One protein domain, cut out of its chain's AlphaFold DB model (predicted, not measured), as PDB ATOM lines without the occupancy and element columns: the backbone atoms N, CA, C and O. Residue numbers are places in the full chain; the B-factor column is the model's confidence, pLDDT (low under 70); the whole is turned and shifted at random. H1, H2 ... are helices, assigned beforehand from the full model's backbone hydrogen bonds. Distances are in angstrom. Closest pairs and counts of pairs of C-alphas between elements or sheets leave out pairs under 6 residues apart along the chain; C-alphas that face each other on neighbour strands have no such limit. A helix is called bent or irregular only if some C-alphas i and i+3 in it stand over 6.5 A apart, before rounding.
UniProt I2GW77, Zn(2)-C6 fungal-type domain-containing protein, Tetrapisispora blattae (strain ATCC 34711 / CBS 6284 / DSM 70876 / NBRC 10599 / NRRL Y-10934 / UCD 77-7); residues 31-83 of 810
ATOM      1  N   ASP A  31     166.070 180.318 157.060       49.53
ATOM      2  CA  ASP A  31     164.863 181.044 157.470       49.53
ATOM      3  C   ASP A  31     164.093 180.380 158.625       49.53
ATOM      4  O   ASP A  31     163.857 179.160 158.592       49.53
ATOM      5  N   PRO A  32     163.613 181.167 159.610       54.16
ATOM      6  CA  PRO A  32     162.849 180.645 160.741       54.16
ATOM      7  C   PRO A  32     161.531 179.988 160.310       54.16
ATOM      8  O   PRO A  32     161.119 178.989 160.899       54.16
ATOM      9  N   ALA A  33     160.917 180.460 159.220       52.00
ATOM     10  CA  ALA A  33     159.701 179.877 158.648       52.00
ATOM     11  C   ALA A  33     159.864 178.400 158.215       52.00
ATOM     12  O   ALA A  33     158.888 177.656 158.141       52.00
ATOM     13  N   ASN A  34     161.095 177.935 157.963       56.62
ATOM     14  CA  ASN A  34     161.370 176.558 157.543       56.62
ATOM     15  C   ASN A  34     161.563 175.589 158.738       56.62
ATOM     16  O   ASN A  34     161.904 174.417 158.557       56.62
ATOM     17  N   TRP A  35     161.374 176.044 159.984       55.50
ATOM     18  CA  TRP A  35     161.559 175.202 161.174       55.50
ATOM     19  C   TRP A  35     160.355 174.284 161.448       55.50
ATOM     20  O   TRP A  35     160.557 173.145 161.874       55.50
ATOM     21  N   GLU A  36     159.129 174.706 161.118       56.47
ATOM     22  CA  GLU A  36     157.915 173.869 161.137       56.47
ATOM     23  C   GLU A  36     158.103 172.586 160.306       56.47
ATOM     24  O   GLU A  36     157.915 171.475 160.807       56.47
ATOM     25  N   SER A  37     158.574 172.739 159.062       57.88
ATOM     26  CA  SER A  37     158.821 171.653 158.097       57.88
ATOM     27  C   SER A  37     159.770 170.570 158.637       57.88
ATOM     28  O   SER A  37     159.605 169.375 158.368       57.88
ATOM     29  N   ARG A  38     160.746 170.962 159.469       58.09
ATOM     30  CA  ARG A  38     161.728 170.040 160.064       58.09
ATOM     31  C   ARG A  38     161.137 169.146 161.161       58.09
ATOM     32  O   ARG A  38     161.684 168.069 161.395       58.09
ATOM     33  N   ARG A  39     160.015 169.521 161.797       61.44
ATOM     34  CA  ARG A  39     159.381 168.719 162.869       61.44
ATOM     35  C   ARG A  39     158.817 167.385 162.360       61.44
ATOM     36  O   ARG A  39     158.766 166.411 163.117       61.44
ATOM     37  N   ASP A  40     158.455 167.306 161.080       69.69
ATOM     38  CA  ASP A  40     157.932 166.089 160.443       69.69
ATOM     39  C   ASP A  40     159.012 165.179 159.826       69.69
ATOM     40  O   ASP A  40     158.691 164.093 159.332       69.69
ATOM     41  N   GLN A  41     160.292 165.562 159.894       79.94
ATOM     42  CA  GLN A  41     161.413 164.760 159.393       79.94
ATOM     43  C   GLN A  41     162.156 164.017 160.519       79.94
ATOM     44  O   GLN A  41     162.157 164.404 161.689       79.94
ATOM     45  N   VAL A  42     162.802 162.904 160.165       88.38
ATOM     46  CA  VAL A  42     163.661 162.114 161.062       88.38
ATOM     47  C   VAL A  42     165.072 162.119 160.489       88.38
ATOM     48  O   VAL A  42     165.254 161.733 159.338       88.38
ATOM     49  N   CYS A  43     166.069 162.521 161.284       92.44
ATOM     50  CA  CYS A  43     167.451 162.556 160.811       92.44
ATOM     51  C   CYS A  43     167.963 161.160 160.428       92.44
ATOM     52  O   CYS A  43     167.591 160.150 161.043       92.44
ATOM     53  N   ASP A  44     168.844 161.104 159.429       91.50
ATOM     54  CA  ASP A  44     169.299 159.855 158.809       91.50
ATOM     55  C   ASP A  44     169.885 158.878 159.833       91.50
ATOM     56  O   ASP A  44     169.658 157.669 159.757       91.50
ATOM     57  N   ARG A  45     170.571 159.416 160.846       91.19
ATOM     58  CA  ARG A  45     171.184 158.663 161.941       91.19
ATOM     59  C   ARG A  45     170.158 158.070 162.911       91.19
ATOM     60  O   ARG A  45     170.263 156.891 163.237       91.19
ATOM     61  N   CYS A  46     169.133 158.821 163.328       92.81
ATOM     62  CA  CYS A  46     168.050 158.256 164.147       92.81
ATOM     63  C   CYS A  46     167.252 157.200 163.375       92.81
ATOM     64  O   CYS A  46     166.903 156.171 163.950       92.81
ATOM     65  N   ARG A  47     167.028 157.419 162.070       89.44
ATOM     66  CA  ARG A  47     166.410 156.441 161.166       89.44
ATOM     67  C   ARG A  47     167.240 155.154 161.082       89.44
ATOM     68  O   ARG A  47     166.698 154.083 161.340       89.44
ATOM     69  N   LYS A  48     168.546 155.248 160.787       91.81
ATOM     70  CA  LYS A  48     169.460 154.090 160.684       91.81
ATOM     71  C   LYS A  48     169.539 153.294 161.993       91.81
ATOM     72  O   LYS A  48     169.571 152.071 161.957       91.81
ATOM     73  N   LEU A  49     169.507 153.979 163.139       90.69
ATOM     74  CA  LEU A  49     169.517 153.367 164.473       90.69
ATOM     75  C   LEU A  49     168.126 152.942 164.989       90.69
ATOM     76  O   LEU A  49     168.035 152.452 166.111       90.69
ATOM     77  N   LYS A  50     167.042 153.161 164.225       90.75
ATOM     78  CA  LYS A  50     165.637 152.939 164.635       90.75
ATOM     79  C   LYS A  50     165.240 153.626 165.968       90.75
ATOM     80  O   LYS A  50     164.318 153.177 166.643       90.75
ATOM     81  N   LYS A  51     165.899 154.731 166.355       88.62
ATOM     82  CA  LYS A  51     165.654 155.456 167.625       88.62
ATOM     83  C   LYS A  51     164.676 156.629 167.455       88.62
ATOM     84  O   LYS A  51     164.687 157.319 166.435       88.62
ATOM     85  N   LYS A  52     163.853 156.904 168.481       88.12
ATOM     86  CA  LYS A  52     162.894 158.031 168.506       88.12
ATOM     87  C   LYS A  52     163.644 159.368 168.404       88.12
ATOM     88  O   LYS A  52     164.427 159.710 169.283       88.12
ATOM     89  N   CYS A  53     163.424 160.105 167.313       89.31
ATOM     90  CA  CYS A  53     164.073 161.393 167.041       89.31
ATOM     91  C   CYS A  53     163.310 162.563 167.684       89.31
ATOM     92  O   CYS A  53     162.143 162.794 167.359       89.31
ATOM     93  N   TYR A  54     163.991 163.334 168.529       84.38
ATOM     94  CA  TYR A  54     163.465 164.525 169.208       84.38
ATOM     95  C   TYR A  54     163.936 165.814 168.505       84.38
ATOM     96  O   TYR A  54     164.618 166.646 169.089       84.38
ATOM     97  N   GLY A  55     163.680 165.927 167.197       72.56
ATOM     98  CA  GLY A  55     164.144 167.054 166.377       72.56
ATOM     99  C   GLY A  55     163.377 168.347 166.662       72.56
ATOM    100  O   GLY A  55     162.279 168.520 166.142       72.56
ATOM    101  N   LEU A  56     163.966 169.233 167.471       60.25
ATOM    102  CA  LEU A  56     163.405 170.538 167.861       60.25
ATOM    103  C   LEU A  56     164.376 171.720 167.632       60.25
ATOM    104  O   LEU A  56     164.100 172.830 168.069       60.25
ATOM    105  N   GLY A  57     165.507 171.509 166.947       73.56
ATOM    106  CA  GLY A  57     166.514 172.549 166.704       73.56
ATOM    107  C   GLY A  57     167.497 172.195 165.584       73.56
ATOM    108  O   GLY A  57     167.228 171.310 164.768       73.56
ATOM    109  N   ARG A  58     168.660 172.870 165.547       81.50
ATOM    110  CA  ARG A  58     169.717 172.652 164.526       81.50
ATOM    111  C   ARG A  58     170.241 171.205 164.484       81.50
ATOM    112  O   ARG A  58     170.716 170.762 163.444       81.50
ATOM    113  N   GLN A  59     170.138 170.478 165.595       89.12
ATOM    114  CA  GLN A  59     170.352 169.033 165.691       89.12
ATOM    115  C   GLN A  59     169.249 168.416 166.570       89.12
ATOM    116  O   GLN A  59     168.558 169.127 167.296       89.12
ATOM    117  N   CYS A  60     169.084 167.091 166.531       91.44
ATOM    118  CA  CYS A  60     168.262 166.371 167.510       91.44
ATOM    119  C   CYS A  60     169.107 165.898 168.706       91.44
ATOM    120  O   CYS A  60     170.293 165.597 168.543       91.44
ATOM    121  N   ASN A  61     168.483 165.738 169.878       89.44
ATOM    122  CA  ASN A  61     169.170 165.378 171.128       89.44
ATOM    123  C   ASN A  61     170.045 164.114 170.989       89.44
ATOM    124  O   ASN A  61     171.162 164.080 171.489       89.44
ATOM    125  N   ASN A  62     169.589 163.097 170.244       91.00
ATOM    126  CA  ASN A  62     170.339 161.849 170.017       91.00
ATOM    127  C   ASN A  62     171.609 162.025 169.160       91.00
ATOM    128  O   ASN A  62     172.475 161.152 169.162       91.00
ATOM    129  N   CYS A  63     171.696 163.094 168.364       92.81
ATOM    130  CA  CYS A  63     172.906 163.468 167.634       92.81
ATOM    131  C   CYS A  63     173.818 164.304 168.538       92.81
ATOM    132  O   CYS A  63     174.962 163.901 168.755       92.81
ATOM    133  N   GLN A  64     173.270 165.360 169.150       91.00
ATOM    134  CA  GLN A  64     173.978 166.280 170.044       91.00
ATOM    135  C   GLN A  64     174.657 165.567 171.226       91.00
ATOM    136  O   GLN A  64     175.865 165.696 171.397       91.00
ATOM    137  N   LEU A  65     173.925 164.729 171.975       88.00
ATOM    138  CA  LEU A  65     174.445 163.947 173.116       88.00
ATOM    139  C   LEU A  65     175.539 162.934 172.734       88.00
ATOM    140  O   LEU A  65     176.145 162.320 173.604       88.00
ATOM    141  N   SER A  66     175.772 162.724 171.440       89.75
ATOM    142  CA  SER A  66     176.804 161.826 170.913       89.75
ATOM    143  C   SER A  66     177.805 162.539 170.000       89.75
ATOM    144  O   SER A  66     178.521 161.872 169.258       89.75
ATOM    145  N   ASN A  67     177.793 163.877 169.991       90.69
ATOM    146  CA  ASN A  67     178.620 164.744 169.151       90.69
ATOM    147  C   ASN A  67     178.733 164.269 167.682       90.69
ATOM    148  O   ASN A  67     179.819 164.068 167.146       90.69
ATOM    149  N   ASN A  68     177.590 163.986 167.050       92.44
ATOM    150  CA  ASN A  68     177.508 163.450 165.686       92.44
ATOM    151  C   ASN A  68     176.665 164.376 164.790       92.44
ATOM    152  O   ASN A  68     175.644 164.885 165.259       92.44
ATOM    153  N   PRO A  69     176.998 164.536 163.494       89.88
ATOM    154  CA  PRO A  69     176.219 165.367 162.581       89.88
ATOM    155  C   PRO A  69     174.766 164.879 162.452       89.88
ATOM    156  O   PRO A  69     174.461 163.684 162.519       89.88
ATOM    157  N   CYS A  70     173.845 165.828 162.276       93.25
ATOM    158  CA  CYS A  70     172.404 165.583 162.246       93.25
ATOM    159  C   CYS A  70     171.822 165.866 160.852       93.25
ATOM    160  O   CYS A  70     171.094 166.835 160.661       93.25
ATOM    161  N   THR A  71     172.154 165.021 159.873       91.75
ATOM    162  CA  THR A  71     171.680 165.166 158.486       91.75
ATOM    163  C   THR A  71     170.217 164.749 158.315       91.75
ATOM    164  O   THR A  71     169.717 163.858 159.008       91.75
ATOM    165  N   THR A  72     169.539 165.377 157.358       86.12
ATOM    166  CA  THR A  72     168.182 165.039 156.894       86.12
ATOM    167  C   THR A  72     168.165 164.996 155.364       86.12
ATOM    168  O   THR A  72     167.405 165.720 154.726       86.12
ATOM    169  N   MET A  73     169.060 164.211 154.754       83.38
ATOM    170  CA  MET A  73     169.184 164.166 153.288       83.38
ATOM    171  C   MET A  73     168.055 163.368 152.627       83.38
ATOM    172  O   MET A  73     167.656 163.679 151.510       83.38
ATOM    173  N   ALA A  74     167.512 162.356 153.309       74.69
ATOM    174  CA  ALA A  74     166.371 161.593 152.811       74.69
ATOM    175  C   ALA A  74     165.044 162.152 153.355       74.69
ATOM    176  O   ALA A  74     164.773 162.079 154.555       74.69
ATOM    177  N   THR A  75     164.177 162.629 152.459       65.00
ATOM    178  CA  THR A  75     162.889 163.305 152.726       65.00
ATOM    179  C   THR A  75     161.758 162.373 153.198       65.00
ATOM    180  O   THR A  75     160.598 162.491 152.801       65.00
ATOM    181  N   LEU A  76     162.072 161.441 154.101       70.25
ATOM    182  CA  LEU A  76     161.112 160.522 154.711       70.25
ATOM    183  C   LEU A  76     160.238 161.248 155.750       70.25
ATOM    184  O   LEU A  76     160.517 161.238 156.952       70.25
ATOM    185  N   LYS A  77     159.156 161.871 155.263       69.12
ATOM    186  CA  LYS A  77     158.072 162.418 156.093       69.12
ATOM    187  C   LYS A  77     157.533 161.338 157.039       69.12
ATOM    188  O   LYS A  77     157.295 160.195 156.638       69.12
ATOM    189  N   ARG A  78     157.305 161.699 158.302       66.06
ATOM    190  CA  ARG A  78     156.688 160.816 159.303       66.06
ATOM    191  C   ARG A  78     155.289 160.371 158.850       66.06
ATOM    192  O   ARG A  78     154.410 161.199 158.650       66.06
ATOM    193  N   ARG A  79     155.047 159.050 158.778       68.81
ATOM    194  CA  ARG A  79     153.734 158.449 158.419       68.81
ATOM    195  C   ARG A  79     152.565 158.841 159.341       68.81
ATOM    196  O   ARG A  79     151.418 158.557 159.018       68.81
ATOM    197  N   ARG A  80     152.842 159.439 160.499       65.94
ATOM    198  CA  ARG A  80     151.867 160.040 161.417       65.94
ATOM    199  C   ARG A  80     152.500 161.310 161.981       65.94
ATOM    200  O   ARG A  80     153.669 161.250 162.372       65.94
ATOM    201  N   LYS A  81     151.741 162.411 162.072       59.91
ATOM    202  CA  LYS A  81     152.149 163.589 162.860       59.91
ATOM    203  C   LYS A  81     152.584 163.105 164.250       59.91
ATOM    204  O   LYS A  81     151.914 162.220 164.799       59.91
ATOM    205  N   PRO A  82     153.690 163.605 164.826       57.62
ATOM    206  CA  PRO A  82     154.098 163.175 166.154       57.62
ATOM    207  C   PRO A  82     152.972 163.500 167.144       57.62
ATOM    208  O   PRO A  82     152.641 164.670 167.330       57.62
ATOM    209  N   LYS A  83     152.394 162.478 167.802       53.44
ATOM    210  CA  LYS A  83     151.619 162.718 169.031       53.44
ATOM    211  C   LYS A  83     152.520 163.552 169.934       53.44
ATOM    212  O   LYS A  83     153.668 163.158 170.159       53.44
TER     213      LYS A  83
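Overview. This is residues 31 to 83 of the 810 residues of the protein "Zn(2)-C6 fungal-type domain-containing protein" of Tetrapisispora blattae (strain ATCC 34711 / CBS 6284 / DSM 70876 / NBRC 10599 / NRRL Y-10934 / UCD 77-7) (UniProt I2GW77). This is a small body of loops with little regular structure, in which two short helices, H2 and H3, are set among long loops and H1 lies to one side, apart from both. From H3 the last loop, residues 65 to 83, runs back to the side where H1 lies. The 53 printed residues, all helix by class, have H1, H2 and H3 in that order, holding only 17 residues, and no named strand. The whole is compact, radius of gyration of the C-alphas 10.5 A, spanning 27 by 25 by 21 A.

Arrangement. H1, residues 32 to 39, is apart from H2, residues 44 to 48, and from H3, residues 61 to 64. H2 and H3 only just touch, with 3 pairs of C-alphas within 8 A; the closest, Cys 46 and Asn 62, are 7.3 A apart. Every O i to N i+4 pair is within hydrogen-bond range in H2, but 0 of 4 in H1, against 3 of 5 O i to N i+3 pairs; H3 is too short for an i+4 pair.

Along the chain. H1, 12.6 A long, begins at C-alpha 32 (162.849, 180.645, 160.741) and is only just irregular: C-alphas 33 and 36 are 6.7 A apart. H2 measures 6.1 A; H3, 5.0 A, ends at C-alpha 64 (173.978, 166.280, 170.044).

Size, cuts and confidence. The farthest C-alphas, Asp 31 and Lys 50, are 29.0 A apart. The printed part has no cut; the link H2 to H3 is long. pLDDT is under 70 at residues 31 to 40, 56, 75 and 77 to 83.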